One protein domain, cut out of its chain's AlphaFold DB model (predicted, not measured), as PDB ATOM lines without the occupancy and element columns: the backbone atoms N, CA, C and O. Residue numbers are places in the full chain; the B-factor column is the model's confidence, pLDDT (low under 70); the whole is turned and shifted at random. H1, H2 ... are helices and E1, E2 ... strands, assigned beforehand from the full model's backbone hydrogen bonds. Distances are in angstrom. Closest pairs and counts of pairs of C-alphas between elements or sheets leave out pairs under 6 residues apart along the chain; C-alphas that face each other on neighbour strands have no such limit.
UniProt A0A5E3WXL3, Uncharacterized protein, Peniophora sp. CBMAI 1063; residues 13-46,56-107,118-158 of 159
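Overview. This is residues 13 to 46, 56 to 107 and 118 to 158 of the 159 residues of an uncharacterized protein of Peniophora sp. CBMAI 1063 (UniProt A0A5E3WXL3). What is the overall shape? Three long helices, H4, H5 and H6, form an up-and-down bundle, each running against the one before it; H1 crosses H4 and H5, and H2 crosses H4. The hairpin E1-E2 makes one end of the long axis, and the last residues of H6 with Gly 157 and Thr 158 the other. What is printed? There are 127 residues, mostly helix, with six named helices and two antiparallel strands in the order H1 H2 H3 H4 H5 E1 E2 H6; the whole is compact, with a radius of gyration of the C-alphas of 14.6 A and spans of 58 by 34 by 23 A.

Along the chain. Where does each element lie? H1 is residues 13 to 29, 23.9 A, from C-alpha 13 at (12.646, 6.083, -30.104); H2 is 33 to 43, H3 56 to 59, and H4 68 to 83, 22.2 A. What follows? H5 is residues 89 to 107, 27.1 A, E1 119 to 123, E2 126 to 130, and H6 137 to 156, 28.6 A, to C-alpha 156 at (-2.607, 24.909, -3.984).

Arrangement. What touches the hub, H4? H6 does, the same way at a shallow tilt of 10 degrees, closest C-alphas Ala 75 and Val 139, 4.5 A. H2 touches residues 76 to 80 of H4 alone, closest C-alphas Leu 39 and Leu 76, 6.3 A. How does H1 meet H5? They touch about perpendicular, 78 degrees, closest C-alphas Cys 15 and Ala 98, 4.5 A, with residues 94 to 102 of H5 alone. What do backbones show? N 121 and O 128 are 2.8 A apart; O i to N i+4 pairs are within hydrogen-bond range throughout H2, H4, H5 and H6, and 12 of 13 in H1, while H3 is too short.

Size, cuts and confidence. Where is it cut? C-alphas 46 and 56 are 14.5 A apart, and 107 and 118 13.5 A. Where is confidence low? Residues 157 to 158 are under 70.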
ATOM      1  N   ALA A  13      11.492   5.835 -30.956       95.38
ATOM      2  CA  ALA A  13      12.646   6.083 -30.104       95.38
ATOM      3  C   ALA A  13      12.213   6.684 -28.760       95.38
ATOM      4  O   ALA A  13      12.734   6.278 -27.723       95.38
ATOM      5  N   GLU A  14      11.226   7.586 -28.763       96.88
ATOM      6  CA  GLU A  14      10.613   8.112 -27.542       96.88
ATOM      7  C   GLU A  14       9.968   6.986 -26.722       96.88
ATOM      8  O   GLU A  14      10.230   6.888 -25.523       96.88
ATOM      9  N   CYS A  15       9.210   6.077 -27.349       95.56
ATOM     10  CA  CYS A  15       8.622   4.940 -26.635       95.56
ATOM     11  C   CYS A  15       9.683   4.034 -25.990       95.56
ATOM     12  O   CYS A  15       9.567   3.721 -24.806       95.56
ATOM     13  N   LEU A  16      10.740   3.666 -26.725       95.12
ATOM     14  CA  LEU A  16      11.826   2.844 -26.181       95.12
ATOM     15  C   LEU A  16      12.594   3.554 -25.059       95.12
ATOM     16  O   LEU A  16      12.996   2.924 -24.083       95.12
ATOM     17  N   TYR A  17      12.796   4.868 -25.175       97.44
ATOM     18  CA  TYR A  17      13.441   5.657 -24.130       97.44
ATOM     19  C   TYR A  17      12.614   5.668 -22.839       97.44
ATOM     20  O   TYR A  17      13.152   5.417 -21.756       97.44
ATOM     21  N   LEU A  18      11.308   5.929 -22.942       97.75
ATOM     22  CA  LEU A  18      10.411   5.964 -21.787       97.75
ATOM     23  C   LEU A  18      10.277   4.582 -21.131       97.75
ATOM     24  O   LEU A  18      10.342   4.492 -19.904       97.75
ATOM     25  N   ASP A  19      10.182   3.509 -21.920       95.25
ATOM     26  CA  ASP A  19      10.165   2.132 -21.408       95.25
ATOM     27  C   ASP A  19      11.490   1.746 -20.723       95.25
ATOM     28  O   ASP A  19      11.507   1.227 -19.601       95.25
ATOM     29  N   SER A  20      12.631   2.117 -21.317       96.12
ATOM     30  CA  SER A  20      13.941   1.929 -20.686       96.12
ATOM     31  C   SER A  20      14.061   2.702 -19.369       96.12
ATOM     32  O   SER A  20      14.695   2.213 -18.426       96.12
ATOM     33  N   ARG A  21      13.465   3.898 -19.269       97.50
ATOM     34  CA  ARG A  21      13.412   4.651 -18.010       97.50
ATOM     35  C   ARG A  21      12.526   3.947 -16.980       97.50
ATOM     36  O   ARG A  21      12.965   3.818 -15.836       97.50
ATOM     37  N   LEU A  22      11.352   3.432 -17.360       96.81
ATOM     38  CA  LEU A  22      10.505   2.619 -16.469       96.81
ATOM     39  C   LEU A  22      11.272   1.413 -15.923       96.81
ATOM     40  O   LEU A  22      11.310   1.204 -14.710       96.81
ATOM     41  N   SER A  23      11.985   0.695 -16.791       94.50
ATOM     42  CA  SER A  23      12.861  -0.424 -16.421       94.50
ATOM     43  C   SER A  23      13.892  -0.064 -15.334       94.50
ATOM     44  O   SER A  23      14.202  -0.880 -14.456       94.50
ATOM     45  N   GLY A  24      14.427   1.161 -15.356       96.62
ATOM     46  CA  GLY A  24      15.305   1.687 -14.305       96.62
ATOM     47  C   GLY A  24      14.558   2.064 -13.019       96.62
ATOM     48  O   GLY A  24      15.036   1.793 -11.910       96.62
ATOM     49  N   LEU A  25      13.362   2.640 -13.154       98.00
ATOM     50  CA  LEU A  25      12.526   3.067 -12.033       98.00
ATOM     51  C   LEU A  25      12.057   1.895 -11.178       98.00
ATOM     52  O   LEU A  25      12.152   1.998  -9.961       98.00
ATOM     53  N   TYR A  26      11.678   0.751 -11.754       97.81
ATOM     54  CA  TYR A  26      11.273  -0.428 -10.969       97.81
ATOM     55  C   TYR A  26      12.297  -0.819  -9.895       97.81
ATOM     56  O   TYR A  26      11.943  -1.142  -8.761       97.81
ATOM     57  N   ARG A  27      13.591  -0.746 -10.223       95.69
ATOM     58  CA  ARG A  27      14.683  -1.066  -9.287       95.69
ATOM     59  C   ARG A  27      14.941   0.047  -8.274       95.69
ATOM     60  O   ARG A  27      15.367  -0.239  -7.157       95.69
ATOM     61  N   THR A  28      14.695   1.292  -8.667       96.75
ATOM     62  CA  THR A  28      14.952   2.481  -7.846       96.75
ATOM     63  C   THR A  28      13.817   2.748  -6.862       96.75
ATOM     64  O   THR A  28      14.079   3.122  -5.724       96.75
ATOM     65  N   VAL A  29      12.575   2.520  -7.279       97.75
ATOM     66  CA  VAL A  29      11.362   2.740  -6.488       97.75
ATOM     67  C   VAL A  29      11.154   1.594  -5.500       97.75
ATOM     68  O   VAL A  29      10.950   1.828  -4.312       97.75
ATOM     69  N   PHE A  30      11.275   0.342  -5.949       97.88
ATOM     70  CA  PHE A  30      11.025  -0.822  -5.098       97.88
ATOM     71  C   PHE A  30      12.307  -1.303  -4.417       97.88
ATOM     72  O   PHE A  30      12.922  -2.292  -4.827       97.88
ATOM     73  N   LYS A  31      12.750  -0.615  -3.359       97.62
ATOM     74  CA  LYS A  31      13.956  -1.011  -2.600       97.62
ATOM     75  C   LYS A  31      13.660  -2.102  -1.569       97.62
ATOM     76  O   LYS A  31      14.493  -2.984  -1.364       97.62
ATOM     77  N   SER A  32      12.463  -2.078  -0.998       98.00
ATOM     78  CA  SER A  32      11.981  -2.973   0.055       98.00
ATOM     79  C   SER A  32      10.468  -3.222  -0.062       98.00
ATOM     80  O   SER A  32       9.785  -2.564  -0.845       98.00
ATOM     81  N   MET A  33       9.928  -4.152   0.738       97.75
ATOM     82  CA  MET A  33       8.468  -4.326   0.854       97.75
ATOM     83  C   MET A  33       7.783  -3.088   1.444       97.75
ATOM     84  O   MET A  33       6.695  -2.733   1.002       97.75
ATOM     85  N   ALA A  34       8.453  -2.385   2.361       98.00
ATOM     86  CA  ALA A  34       7.928  -1.164   2.965       98.00
ATOM     87  C   ALA A  34       7.700  -0.051   1.926       98.00
ATOM     88  O   ALA A  34       6.750   0.716   2.053       98.00
ATOM     89  N   ASP A  35       8.517   0.021   0.868       98.00
ATOM     90  CA  ASP A  35       8.305   0.989  -0.217       98.00
ATOM     91  C   ASP A  35       7.025   0.688  -1.004       98.00
ATOM     92  O   ASP A  35       6.272   1.603  -1.332       98.00
ATOM     93  N   ILE A  36       6.759  -0.594  -1.273       98.00
ATOM     94  CA  ILE A  36       5.547  -1.047  -1.969       98.00
ATOM     95  C   ILE A  36       4.317  -0.752  -1.106       98.00
ATOM     96  O   ILE A  36       3.352  -0.162  -1.585       98.00
ATOM     97  N   GLU A  37       4.361  -1.115   0.177       97.81
ATOM     98  CA  GLU A  37       3.275  -0.864   1.131       97.81
ATOM     99  C   GLU A  37       2.992   0.629   1.303       97.81
ATOM    100  O   GLU A  37       1.831   1.037   1.288       97.81
ATOM    101  N   ARG A  38       4.039   1.460   1.389       98.25
ATOM    102  CA  ARG A  38       3.902   2.919   1.435       98.25
ATOM    103  C   ARG A  38       3.193   3.442   0.189       98.25
ATOM    104  O   ARG A  38       2.237   4.200   0.319       98.25
ATOM    105  N   LEU A  39       3.626   3.036  -1.007       98.19
ATOM    106  CA  LEU A  39       3.014   3.493  -2.258       98.19
ATOM    107  C   LEU A  39       1.557   3.031  -2.378       98.19
ATOM    108  O   LEU A  39       0.707   3.837  -2.753       98.19
ATOM    109  N   ARG A  40       1.239   1.787  -1.995       98.12
ATOM    110  CA  ARG A  40      -0.146   1.284  -1.911       98.12
ATOM    111  C   ARG A  40      -0.996   2.137  -0.975       98.12
ATOM    112  O   ARG A  40      -2.078   2.568  -1.354       98.12
ATOM    113  N   ALA A  41      -0.498   2.406   0.231       97.94
ATOM    114  CA  ALA A  41      -1.223   3.177   1.236       97.94
ATOM    115  C   ALA A  41      -1.455   4.632   0.802       97.94
ATOM    116  O   ALA A  41      -2.534   5.171   1.033       97.94
ATOM    117  N   SER A  42      -0.468   5.267   0.162       97.06
ATOM    118  CA  SER A  42      -0.584   6.661  -0.285       97.06
ATOM    119  C   SER A  42      -1.467   6.829  -1.519       97.06
ATOM    120  O   SER A  42      -2.184   7.817  -1.621       97.06
ATOM    121  N   SER A  43      -1.411   5.883  -2.456       97.25
ATOM    122  CA  SER A  43      -2.136   5.979  -3.728       97.25
ATOM    123  C   SER A  43      -3.520   5.328  -3.703       97.25
ATOM    124  O   SER A  43      -4.359   5.640  -4.544       97.25
ATOM    125  N   GLY A  44      -3.751   4.384  -2.787       97.44
ATOM    126  CA  GLY A  44      -4.904   3.483  -2.830       97.44
ATOM    127  C   GLY A  44      -4.860   2.477  -3.988       97.44
ATOM    128  O   GLY A  44      -5.848   1.783  -4.221       97.44
ATOM    129  N   LEU A  45      -3.749   2.392  -4.729       97.38
ATOM    130  CA  LEU A  45      -3.596   1.487  -5.864       97.38
ATOM    131  C   LEU A  45      -3.116   0.118  -5.385       97.38
ATOM    132  O   LEU A  45      -2.047  -0.017  -4.790       97.38
ATOM    133  N   SER A  46      -3.889  -0.911  -5.703       96.19
ATOM    134  CA  SER A  46      -3.488  -2.311  -5.607       96.19
ATOM    135  C   SER A  46      -4.275  -3.130  -6.627       96.19
ATOM    136  O   SER A  46      -5.372  -2.743  -7.039       96.19
ATOM    137  N   VAL A  56       9.452  -8.041  -3.222       97.38
ATOM    138  CA  VAL A  56      10.153  -6.929  -3.887       97.38
ATOM    139  C   VAL A  56      10.869  -7.356  -5.175       97.38
ATOM    140  O   VAL A  56      10.930  -6.591  -6.133       97.38
ATOM    141  N   LYS A  57      11.378  -8.595  -5.241       97.25
ATOM    142  CA  LYS A  57      12.036  -9.122  -6.443       97.25
ATOM    143  C   LYS A  57      11.064  -9.210  -7.622       97.25
ATOM    144  O   LYS A  57      11.474  -8.888  -8.730       97.25
ATOM    145  N   HIS A  58       9.814  -9.601  -7.379       97.12
ATOM    146  CA  HIS A  58       8.789  -9.696  -8.419       97.12
ATOM    147  C   HIS A  58       8.364  -8.307  -8.898       97.12
ATOM    148  O   HIS A  58       8.370  -8.040 -10.090       97.12
ATOM    149  N   PHE A  59       8.127  -7.367  -7.978       97.56
ATOM    150  CA  PHE A  59       7.802  -5.979  -8.340       97.56
ATOM    151  C   PHE A  59       8.903  -5.296  -9.166       97.56
ATOM    152  O   PHE A  59       8.616  -4.492 -10.050       97.56
ATOM    153  N   ARG A  60      10.176  -5.640  -8.929       97.31
ATOM    154  CA  ARG A  60      11.310  -5.144  -9.728       97.31
ATOM    155  C   ARG A  60      11.360  -5.680 -11.161       97.31
ATOM    156  O   ARG A  60      12.120  -5.130 -11.954       97.31
ATOM    157  N   GLN A  61      10.626  -6.747 -11.477       94.50
ATOM    158  CA  GLN A  61      10.518  -7.262 -12.847       94.50
ATOM    159  C   GLN A  61       9.597  -6.392 -13.712       94.50
ATOM    160  O   GLN A  61       9.668  -6.481 -14.935       94.50
ATOM    161  N   GLY A  62       8.784  -5.524 -13.097       92.25
ATOM    162  CA  GLY A  62       7.910  -4.612 -13.822       92.25
ATOM    163  C   GLY A  62       6.912  -5.372 -14.708       92.25
ATOM    164  O   GLY A  62       6.353  -6.371 -14.252       92.25
ATOM    165  N   PRO A  63       6.720  -4.966 -15.979       87.25
ATOM    166  CA  PRO A  63       5.786  -5.615 -16.897       87.25
ATOM    167  C   PRO A  63       6.141  -7.069 -17.231       87.25
ATOM    168  O   PRO A  63       5.284  -7.786 -17.720       87.25
ATOM    169  N   GLY A  64       7.374  -7.515 -16.956       86.31
ATOM    170  CA  GLY A  64       7.791  -8.910 -17.137       86.31
ATOM    171  C   GLY A  64       7.476  -9.829 -15.950       86.31
ATOM    172  O   GLY A  64       7.912 -10.980 -15.944       86.31
ATOM    173  N   ALA A  65       6.804  -9.331 -14.906       89.81
ATOM    174  CA  ALA A  65       6.289 -10.172 -13.828       89.81
ATOM    175  C   ALA A  65       5.042 -10.955 -14.286       89.81
ATOM    176  O   ALA A  65       4.385 -10.585 -15.250       89.81
ATOM    177  N   ALA A  66       4.687 -12.014 -13.560       85.62
ATOM    178  CA  ALA A  66       3.429 -12.736 -13.761       85.62
ATOM    179  C   ALA A  66       2.335 -12.237 -12.796       85.62
ATOM    180  O   ALA A  66       2.625 -11.525 -11.826       85.62
ATOM    181  N   TRP A  67       1.087 -12.655 -13.027       88.00
ATOM    182  CA  TRP A  67      -0.089 -12.284 -12.223       88.00
ATOM    183  C   TRP A  67      -0.338 -10.769 -12.152       88.00
ATOM    184  O   TRP A  67       0.278  -9.968 -12.853       88.00
ATOM    185  N   GLY A  68      -1.211 -10.331 -11.239       90.50
ATOM    186  CA  GLY A  68      -1.483  -8.909 -11.006       90.50
ATOM    187  C   GLY A  68      -0.255  -8.048 -10.664       90.50
ATOM    188  O   GLY A  68      -0.359  -6.822 -10.707       90.50
ATOM    189  N   ILE A  69       0.908  -8.659 -10.393       95.56
ATOM    190  CA  ILE A  69       2.166  -7.975 -10.069       95.56
ATOM    191  C   ILE A  69       2.619  -7.076 -11.225       95.56
ATOM    192  O   ILE A  69       3.062  -5.954 -10.976       95.56
ATOM    193  N   ALA A  70       2.498  -7.528 -12.479       95.31
ATOM    194  CA  ALA A  70       2.945  -6.755 -13.639       95.31
ATOM    195  C   ALA A  70       2.205  -5.416 -13.740       95.31
ATOM    196  O   ALA A  70       2.814  -4.344 -13.754       95.31
ATOM    197  N   ALA A  71       0.875  -5.482 -13.709       96.31
ATOM    198  CA  ALA A  71       0.005  -4.318 -13.753       96.31
ATOM    199  C   ALA A  71       0.177  -3.418 -12.521       96.31
ATOM    200  O   ALA A  71       0.285  -2.197 -12.641       96.31
ATOM    201  N   GLU A  72       0.220  -4.003 -11.323       98.00
ATOM    202  CA  GLU A  72       0.321  -3.224 -10.094       98.00
ATOM    203  C   GLU A  72       1.675  -2.522  -9.961       98.00
ATOM    204  O   GLU A  72       1.730  -1.348  -9.597       98.00
ATOM    205  N   SER A  73       2.771  -3.203 -10.293       98.19
ATOM    206  CA  SER A  73       4.103  -2.600 -10.257       98.19
ATOM    207  C   SER A  73       4.189  -1.387 -11.186       98.19
ATOM    208  O   SER A  73       4.711  -0.348 -10.776       98.19
ATOM    209  N   LEU A  74       3.633  -1.474 -12.402       98.44
ATOM    210  CA  LEU A  74       3.534  -0.342 -13.324       98.44
ATOM    211  C   LEU A  74       2.687   0.789 -12.731       98.44
ATOM    212  O   LEU A  74       3.149   1.926 -12.696       98.44
ATOM    213  N   ALA A  75       1.500   0.486 -12.202       98.62
ATOM    214  CA  ALA A  75       0.623   1.482 -11.587       98.62
ATOM    215  C   ALA A  75       1.315   2.264 -10.454       98.62
ATOM    216  O   ALA A  75       1.241   3.492 -10.410       98.62
ATOM    217  N   LEU A  76       2.042   1.575  -9.570       98.69
ATOM    218  CA  LEU A  76       2.759   2.211  -8.461       98.69
ATOM    219  C   LEU A  76       3.948   3.066  -8.934       98.69
ATOM    220  O   LEU A  76       4.218   4.107  -8.335       98.69
ATOM    221  N   VAL A  77       4.641   2.678 -10.014       98.69
ATOM    222  CA  VAL A  77       5.697   3.513 -10.620       98.69
ATOM    223  C   VAL A  77       5.109   4.755 -11.297       98.69
ATOM    224  O   VAL A  77       5.657   5.843 -11.138       98.69
ATOM    225  N   LEU A  78       3.979   4.632 -11.998       98.75
ATOM    226  CA  LEU A  78       3.281   5.787 -12.579       98.75
ATOM    227  C   LEU A  78       2.820   6.767 -11.493       98.75
ATOM    228  O   LEU A  78       2.994   7.976 -11.637       98.75
ATOM    229  N   TYR A  79       2.302   6.250 -10.377       98.69
ATOM    230  CA  TYR A  79       1.985   7.075  -9.215       98.69
ATOM    231  C   TYR A  79       3.231   7.772  -8.651       98.69
ATOM    232  O   TYR A  79       3.190   8.977  -8.427       98.69
ATOM    233  N   TYR A  80       4.349   7.055  -8.485       98.62
ATOM    234  CA  TYR A  80       5.616   7.637  -8.024       98.62
ATOM    235  C   TYR A  80       6.072   8.811  -8.906       98.62
ATOM    236  O   TYR A  80       6.419   9.872  -8.386       98.62
ATOM    237  N   LEU A  81       6.007   8.656 -10.233       98.69
ATOM    238  CA  LEU A  81       6.317   9.725 -11.188       98.69
ATOM    239  C   LEU A  81       5.426  10.963 -10.982       98.69
ATOM    240  O   LEU A  81       5.900  12.095 -11.044       98.69
ATOM    241  N   ALA A  82       4.138  10.760 -10.701       98.44
ATOM    242  CA  ALA A  82       3.195  11.849 -10.471       98.44
ATOM    243  C   ALA A  82       3.382  12.537  -9.108       98.44
ATOM    244  O   ALA A  82       3.253  13.763  -9.004       98.44
ATOM    245  N   SER A  83       3.623  11.762  -8.047       98.00
ATOM    246  CA  SER A  83       3.633  12.258  -6.669       98.00
ATOM    247  C   SER A  83       4.995  12.789  -6.239       98.00
ATOM    248  O   SER A  83       5.051  13.849  -5.623       98.00
ATOM    249  N   GLU A  84       6.077  12.082  -6.573       97.31
ATOM    250  CA  GLU A  84       7.438  12.380  -6.103       97.31
ATOM    251  C   GLU A  84       8.254  13.135  -7.164       97.31
ATOM    252  O   GLU A  84       9.021  14.031  -6.826       97.31
ATOM    253  N   GLU A  85       8.076  12.812  -8.452       97.56
ATOM    254  CA  GLU A  85       8.737  13.537  -9.555       97.56
ATOM    255  C   GLU A  85       7.867  14.654 -10.155       97.56
ATOM    256  O   GLU A  85       8.307  15.380 -11.045       97.56
ATOM    257  N   HIS A  86       6.645  14.822  -9.641       97.31
ATOM    258  CA  HIS A  86       5.705  15.888 -10.001       97.31
ATOM    259  C   HIS A  86       5.350  15.980 -11.490       97.31
ATOM    260  O   HIS A  86       4.913  17.044 -11.944       97.31
ATOM    261  N   LEU A  87       5.463  14.876 -12.233       98.25
ATOM    262  CA  LEU A  87       5.015  14.835 -13.621       98.25
ATOM    263  C   LEU A  87       3.513  15.144 -13.721       98.25
ATOM    264  O   LEU A  87       2.721  14.833 -12.819       98.25
ATOM    265  N   SER A  88       3.142  15.797 -14.819       98.06
ATOM    266  CA  SER A  88       1.746  16.035 -15.204       98.06
ATOM    267  C   SER A  88       1.031  14.729 -15.560       98.06
ATOM    268  O   SER A  88       1.669  13.722 -15.880       98.06
ATOM    269  N   GLY A  89      -0.304  14.739 -15.543       97.94
ATOM    270  CA  GLY A  89      -1.098  13.585 -15.966       97.94
ATOM    271  C   GLY A  89      -0.804  13.180 -17.413       97.94
ATOM    272  O   GLY A  89      -0.650  11.993 -17.696       97.94
ATOM    273  N   ASP A  90      -0.609  14.160 -18.303       98.12
ATOM    274  CA  ASP A  90      -0.245  13.920 -19.705       98.12
ATOM    275  C   ASP A  90       1.128  13.243 -19.841       98.12
ATOM    276  O   ASP A  90       1.300  12.327 -20.647       98.12
ATOM    277  N   GLU A  91       2.121  13.656 -19.049       98.31
ATOM    278  CA  GLU A  91       3.439  13.012 -19.046       98.31
ATOM    279  C   GLU A  91       3.377  11.590 -18.488       98.31
ATOM    280  O   GLU A  91       4.025  10.696 -19.028       98.31
ATOM    281  N   VAL A  92       2.578  11.347 -17.448       98.56
ATOM    282  CA  VAL A  92       2.369   9.999 -16.897       98.56
ATOM    283  C   VAL A  92       1.649   9.096 -17.905       98.56
ATOM    284  O   VAL A  92       2.040   7.940 -18.075       98.56
ATOM    285  N   GLU A  93       0.661   9.613 -18.639       98.31
ATOM    286  CA  GLU A  93      -0.010   8.869 -19.711       98.31
ATOM    287  C   GLU A  93       0.961   8.496 -20.840       98.31
ATOM    288  O   GLU A  93       0.873   7.389 -21.376       98.31
ATOM    289  N   LYS A  94       1.952   9.342 -21.156       98.00
ATOM    290  CA  LYS A  94       3.014   8.969 -22.107       98.00
ATOM    291  C   LYS A  94       3.806   7.745 -21.648       98.00
ATOM    292  O   LYS A  94       4.071   6.870 -22.468       98.00
ATOM    293  N   TYR A  95       4.142   7.636 -20.359       98.25
ATOM    294  CA  TYR A  95       4.806   6.437 -19.825       98.25
ATOM    295  C   TYR A  95       3.932   5.193 -19.948       98.25
ATOM    296  O   TYR A  95       4.415   4.152 -20.393       98.25
ATOM    297  N   ARG A  96       2.643   5.294 -19.601       97.38
ATOM    298  CA  ARG A  96       1.696   4.183 -19.766       97.38
ATOM    299  C   ARG A  96       1.606   3.746 -21.230       97.38
ATOM    300  O   ARG A  96       1.701   2.558 -21.528       97.38
ATOM    301  N   ALA A  97       1.444   4.703 -22.139       95.69
ATOM    302  CA  ALA A  97       1.321   4.450 -23.568       95.69
ATOM    303  C   ALA A  97       2.614   3.871 -24.173       95.69
ATOM    304  O   ALA A  97       2.541   2.999 -25.037       95.69
ATOM    305  N   ALA A  98       3.789   4.295 -23.696       95.69
ATOM    306  CA  ALA A  98       5.077   3.721 -24.080       95.69
ATOM    307  C   ALA A  98       5.247   2.273 -23.590       95.69
ATOM    308  O   ALA A  98       5.700   1.427 -24.363       95.69
ATOM    309  N   ALA A  99       4.835   1.967 -22.353       94.81
ATOM    310  CA  ALA A  99       4.828   0.597 -21.832       94.81
ATOM    311  C   ALA A  99       3.872  -0.299 -22.636       94.81
ATOM    312  O   ALA A  99       4.243  -1.402 -23.036       94.81
ATOM    313  N   GLN A 100       2.668   0.201 -22.951       93.06
ATOM    314  CA  GLN A 100       1.711  -0.511 -23.799       93.06
ATOM    315  C   GLN A 100       2.318  -0.812 -25.175       93.06
ATOM    316  O   GLN A 100       2.307  -1.959 -25.616       93.06
ATOM    317  N   TYR A 101       2.879   0.209 -25.827       91.44
ATOM    318  CA  TYR A 101       3.510   0.080 -27.136       91.44
ATOM    319  C   TYR A 101       4.650  -0.941 -27.138       91.44
ATOM    320  O   TYR A 101       4.694  -1.805 -28.010       91.44
ATOM    321  N   THR A 102       5.565  -0.849 -26.169       90.88
ATOM    322  CA  THR A 102       6.764  -1.696 -26.123       90.88
ATOM    323  C   THR A 102       6.401  -3.150 -25.849       90.88
ATOM    324  O   THR A 102       6.943  -4.036 -26.504       90.88
ATOM    325  N   HIS A 103       5.424  -3.403 -24.973       89.50
ATOM    326  CA  HIS A 103       4.892  -4.748 -24.762       89.50
ATOM    327  C   HIS A 103       4.321  -5.335 -26.060       89.50
ATOM    328  O   HIS A 103       4.735  -6.411 -26.480       89.50
ATOM    329  N   SER A 104       3.423  -4.616 -26.743       86.44
ATOM    330  CA  SER A 104       2.856  -5.081 -28.019       86.44
ATOM    331  C   SER A 104       3.923  -5.256 -29.106       86.44
ATOM    332  O   SER A 104       3.814  -6.143 -29.939       86.44
ATOM    333  N   TRP A 105       4.979  -4.439 -29.104       85.25
ATOM    334  CA  TRP A 105       6.081  -4.569 -30.057       85.25
ATOM    335  C   TRP A 105       6.973  -5.796 -29.799       85.25
ATOM    336  O   TRP A 105       7.482  -6.374 -30.756       85.25
ATOM    337  N   LEU A 106       7.174  -6.188 -28.537       84.94
ATOM    338  CA  LEU A 106       8.029  -7.320 -28.156       84.94
ATOM    339  C   LEU A 106       7.328  -8.684 -28.225       84.94
ATOM    340  O   LEU A 106       8.015  -9.695 -28.358       84.94
ATOM    341  N   HIS A 107       6.000  -8.717 -28.100       76.56
ATOM    342  CA  HIS A 107       5.239  -9.953 -27.884       76.56
ATOM    343  C   HIS A 107       4.332 -10.381 -29.052       76.56
ATOM    344  O   HIS A 107       3.663 -11.400 -28.918       76.56
ATOM    345  N   TRP A 118      -5.357  -6.824 -20.193       87.19
ATOM    346  CA  TRP A 118      -4.751  -7.644 -19.151       87.19
ATOM    347  C   TRP A 118      -5.822  -8.514 -18.475       87.19
ATOM    348  O   TRP A 118      -6.763  -7.968 -17.888       87.19
ATOM    349  N   HIS A 119      -5.700  -9.839 -18.557       83.56
ATOM    350  CA  HIS A 119      -6.693 -10.780 -18.033       83.56
ATOM    351  C   HIS A 119      -6.059 -12.088 -17.551       83.56
ATOM    352  O   HIS A 119      -4.919 -12.405 -17.884       83.56
ATOM    353  N   ALA A 120      -6.811 -12.818 -16.726       83.81
ATOM    354  CA  ALA A 120      -6.488 -14.180 -16.328       83.81
ATOM    355  C   ALA A 120      -7.307 -15.147 -17.179       83.81
ATOM    356  O   ALA A 120      -8.539 -15.065 -17.166       83.81
ATOM    357  N   ASP A 121      -6.628 -16.062 -17.854       80.12
ATOM    358  CA  ASP A 121      -7.230 -17.169 -18.579       80.12
ATOM    359  C   ASP A 121      -6.948 -18.489 -17.846       80.12
ATOM    360  O   ASP A 121      -5.806 -18.773 -17.475       80.12
ATOM    361  N   PRO A 122      -7.969 -19.326 -17.599       76.56
ATOM    362  CA  PRO A 122      -7.761 -20.622 -16.976       76.56
ATOM    363  C   PRO A 122      -7.140 -21.608 -17.977       76.56
ATOM    364  O   PRO A 122      -7.775 -21.987 -18.962       76.56
ATOM    365  N   VAL A 123      -5.934 -22.089 -17.679       75.25
ATOM    366  CA  VAL A 123      -5.239 -23.146 -18.424       75.25
ATOM    367  C   VAL A 123      -4.992 -24.312 -17.471       75.25
ATOM    368  O   VAL A 123      -4.375 -24.151 -16.424       75.25
ATOM    369  N   ASP A 124      -5.540 -25.486 -17.790       79.56
ATOM    370  CA  ASP A 124      -5.428 -26.708 -16.973       79.56
ATOM    371  C   ASP A 124      -5.828 -26.551 -15.487       79.56
ATOM    372  O   ASP A 124      -5.391 -27.303 -14.617       79.56
ATOM    373  N   GLY A 125      -6.725 -25.605 -15.190       72.06
ATOM    374  CA  GLY A 125      -7.201 -25.329 -13.829       72.06
ATOM    375  C   GLY A 125      -6.329 -24.357 -13.030       72.06
ATOM    376  O   GLY A 125      -6.642 -24.098 -11.867       72.06
ATOM    377  N   GLU A 126      -5.289 -23.791 -13.644       72.31
ATOM    378  CA  GLU A 126      -4.479 -22.703 -13.097       72.31
ATOM    379  C   GLU A 126      -4.746 -21.397 -13.863       72.31
ATOM    380  O   GLU A 126      -5.089 -21.413 -15.044       72.31
ATOM    381  N   GLU A 127      -4.636 -20.253 -13.184       76.25
ATOM    382  CA  GLU A 127      -4.748 -18.943 -13.835       76.25
ATOM    383  C   GLU A 127      -3.431 -18.595 -14.530       76.25
ATOM    384  O   GLU A 127      -2.433 -18.297 -13.862       76.25
ATOM    385  N   ASP A 128      -3.454 -18.579 -15.859       80.00
ATOM    386  CA  ASP A 128      -2.397 -18.002 -16.674       80.00
ATOM    387  C   ASP A 128      -2.749 -16.551 -17.012       80.00
ATOM    388  O   ASP A 128      -3.878 -16.227 -17.376       80.00
ATOM    389  N   TRP A 129      -1.795 -15.644 -16.837       82.38
ATOM    390  CA  TRP A 129      -2.043 -14.213 -17.000       82.38
ATOM    391  C   TRP A 129      -1.496 -13.731 -18.332       82.38
ATOM    392  O   TRP A 129      -0.300 -13.857 -18.596       82.38
ATOM    393  N   GLN A 130      -2.375 -13.147 -19.141       81.69
ATOM    394  CA  GLN A 130      -2.100 -12.804 -20.531       81.69
ATOM    395  C   GLN A 130      -2.521 -11.368 -20.870       81.69
ATOM    396  O   GLN A 130      -3.209 -10.670 -20.112       81.69
ATOM    397  N   GLY A 131      -2.085 -10.923 -22.046       87.38
ATOM    398  CA  GLY A 131      -2.318  -9.583 -22.562       87.38
ATOM    399  C   GLY A 131      -1.329  -8.548 -22.031       87.38
ATOM    400  O   GLY A 131      -0.253  -8.866 -21.536       87.38
ATOM    401  N   ASN A 132      -1.686  -7.272 -22.163       90.81
ATOM    402  CA  ASN A 132      -0.776  -6.159 -21.919       90.81
ATOM    403  C   ASN A 132      -1.027  -5.507 -20.546       90.81
ATOM    404  O   ASN A 132      -2.058  -4.843 -20.382       90.81
ATOM    405  N   PRO A 133      -0.090  -5.581 -19.578       93.12
ATOM    406  CA  PRO A 133      -0.279  -5.033 -18.232       93.12
ATOM    407  C   PRO A 133      -0.657  -3.546 -18.198       93.12
ATOM    408  O   PRO A 133      -1.360  -3.108 -17.288       93.12
ATOM    409  N   ALA A 134      -0.243  -2.760 -19.200       94.81
ATOM    410  CA  ALA A 134      -0.536  -1.329 -19.290       94.81
ATOM    411  C   ALA A 134      -2.013  -1.001 -19.594       94.81
ATOM    412  O   ALA A 134      -2.399   0.173 -19.571       94.81
ATOM    413  N   THR A 135      -2.825  -2.022 -19.882       93.50
ATOM    414  CA  THR A 135      -4.279  -1.932 -20.105       93.50
ATOM    415  C   THR A 135      -5.096  -2.320 -18.868       93.50
ATOM    416  O   THR A 135      -6.324  -2.231 -18.870       93.50
ATOM    417  N   ALA A 136      -4.441  -2.753 -17.786       94.25
ATOM    418  CA  ALA A 136      -5.132  -3.178 -16.579       94.25
ATOM    419  C   ALA A 136      -5.869  -2.005 -15.893       94.25
ATOM    420  O   ALA A 136      -5.340  -0.886 -15.839       94.25
ATOM    421  N   PRO A 137      -7.031  -2.241 -15.252       95.44
ATOM    422  CA  PRO A 137      -7.786  -1.188 -14.565       95.44
ATOM    423  C   PRO A 137      -6.978  -0.406 -13.517       95.44
ATOM    424  O   PRO A 137      -7.126   0.810 -13.397       95.44
ATOM    425  N   VAL A 138      -6.090  -1.079 -12.774       97.19
ATOM    426  CA  VAL A 138      -5.226  -0.433 -11.768       97.19
ATOM    427  C   VAL A 138      -4.254   0.576 -12.396       97.19
ATOM    428  O   VAL A 138      -3.973   1.612 -11.798       97.19
ATOM    429  N   VAL A 139      -3.806   0.332 -13.630       97.94
ATOM    430  CA  VAL A 139      -2.902   1.226 -14.361       97.94
ATOM    431  C   VAL A 139      -3.651   2.460 -14.865       97.94
ATOM    432  O   VAL A 139      -3.178   3.579 -14.685       97.94
ATOM    433  N   HIS A 140      -4.859   2.289 -15.409       97.25
ATOM    434  CA  HIS A 140      -5.717   3.423 -15.772       97.25
ATOM    435  C   HIS A 140      -6.086   4.282 -14.554       97.25
ATOM    436  O   HIS A 140      -6.100   5.512 -14.635       97.25
ATOM    437  N   ASN A 141      -6.322   3.652 -13.400       98.19
ATOM    438  CA  ASN A 141      -6.532   4.372 -12.148       98.19
ATOM    439  C   ASN A 141      -5.302   5.187 -11.732       98.19
ATOM    440  O   ASN A 141      -5.475   6.317 -11.284       98.19
ATOM    441  N   ALA A 142      -4.083   4.672 -11.919       98.62
ATOM    442  CA  ALA A 142      -2.861   5.419 -11.621       98.62
ATOM    443  C   ALA A 142      -2.736   6.701 -12.457       98.62
ATOM    444  O   ALA A 142      -2.399   7.754 -11.920       98.62
ATOM    445  N   VAL A 143      -3.074   6.638 -13.750       98.56
ATOM    446  CA  VAL A 143      -3.092   7.822 -14.627       98.56
ATOM    447  C   VAL A 143      -4.137   8.836 -14.166       98.56
ATOM    448  O   VAL A 143      -3.845  10.026 -14.080       98.56
ATOM    449  N   ARG A 144      -5.341   8.383 -13.794       98.50
ATOM    450  CA  ARG A 144      -6.366   9.274 -13.228       98.50
ATOM    451  C   ARG A 144      -5.873   9.972 -11.956       98.50
ATOM    452  O   ARG A 144      -5.997  11.187 -11.855       98.50
ATOM    453  N   VAL A 145      -5.254   9.227 -11.036       98.38
ATOM    454  CA  VAL A 145      -4.656   9.800  -9.819       98.38
ATOM    455  C   VAL A 145      -3.584  10.840 -10.165       98.38
ATOM    456  O   VAL A 145      -3.499  11.868  -9.496       98.38
ATOM    457  N   ALA A 146      -2.796  10.635 -11.224       98.50
ATOM    458  CA  ALA A 146      -1.812  11.620 -11.667       98.50
ATOM    459  C   ALA A 146      -2.453  12.950 -12.111       98.50
ATOM    460  O   ALA A 146      -1.983  14.013 -11.699       98.50
ATOM    461  N   TYR A 147      -3.550  12.900 -12.876       98.44
ATOM    462  CA  TYR A 147      -4.325  14.098 -13.226       98.44
ATOM    463  C   TYR A 147      -4.904  14.794 -11.984       98.44
ATOM    464  O   TYR A 147      -4.809  16.017 -11.866       98.44
ATOM    465  N   ASP A 148      -5.446  14.038 -11.028       97.94
ATOM    466  CA  ASP A 148      -6.009  14.601  -9.793       97.94
ATOM    467  C   ASP A 148      -4.935  15.303  -8.938       97.94
ATOM    468  O   ASP A 148      -5.156  16.398  -8.401       97.94
ATOM    469  N   LEU A 149      -3.738  14.711  -8.845       97.31
ATOM    470  CA  LEU A 149      -2.585  15.309  -8.166       97.31
ATOM    471  C   LEU A 149      -2.131  16.602  -8.851       97.31
ATOM    472  O   LEU A 149      -1.831  17.587  -8.173       97.31
ATOM    473  N   GLU A 150      -2.097  16.630 -10.181       97.38
ATOM    474  CA  GLU A 150      -1.768  17.830 -10.946       97.38
ATOM    475  C   GLU A 150      -2.767  18.968 -10.691       97.38
ATOM    476  O   GLU A 150      -2.355  20.097 -10.404       97.38
ATOM    477  N   VAL A 151      -4.071  18.677 -10.742       96.75
ATOM    478  CA  VAL A 151      -5.131  19.652 -10.441       96.75
ATOM    479  C   VAL A 151      -4.972  20.198  -9.022       96.75
ATOM    480  O   VAL A 151      -5.013  21.414  -8.819       96.75
ATOM    481  N   SER A 152      -4.717  19.321  -8.052       94.62
ATOM    482  CA  SER A 152      -4.523  19.703  -6.648       94.62
ATOM    483  C   SER A 152      -3.319  20.632  -6.462       94.62
ATOM    484  O   SER A 152      -3.417  21.639  -5.759       94.62
ATOM    485  N   ARG A 153      -2.194  20.361  -7.141       94.00
ATOM    486  CA  ARG A 153      -1.009  21.238  -7.117       94.00
ATOM    487  C   ARG A 153      -1.304  22.617  -7.703       94.00
ATOM    488  O   ARG A 153      -0.908  23.624  -7.120       94.00
ATOM    489  N   ARG A 154      -2.023  22.672  -8.830       92.75
ATOM    490  CA  ARG A 154      -2.413  23.937  -9.476       92.75
ATOM    491  C   ARG A 154      -3.336  24.773  -8.585       92.75
ATOM    492  O   ARG A 154      -3.176  25.986  -8.540       92.75
ATOM    493  N   ALA A 155      -4.250  24.134  -7.855       89.56
ATOM    494  CA  ALA A 155      -5.138  24.812  -6.910       89.56
ATOM    495  C   ALA A 155      -4.414  25.290  -5.633       89.56
ATOM    496  O   ALA A 155      -4.751  26.339  -5.087       89.56
ATOM    497  N   GLY A 156      -3.406  24.547  -5.162       79.44
ATOM    498  CA  GLY A 156      -2.607  24.909  -3.984       79.44
ATOM    499  C   GLY A 156      -1.564  26.008  -4.230       79.44
ATOM    500  O   GLY A 156      -1.181  26.700  -3.291       79.44
ATOM    501  N   GLY A 157      -1.132  26.211  -5.479       59.47
ATOM    502  CA  GLY A 157      -0.122  27.209  -5.868       59.47
ATOM    503  C   GLY A 157      -0.603  28.667  -5.935       59.47
ATOM    504  O   GLY A 157       0.176  29.540  -6.303       59.47
ATOM    505  N   THR A 158      -1.868  28.938  -5.603       49.97
ATOM    506  CA  THR A 158      -2.479  30.284  -5.574       49.97
ATOM    507  C   THR A 158      -2.644  30.873  -4.165       49.97
ATOM    508  O   THR A 158      -3.432  31.802  -3.993       49.97
TER     509      THR A 158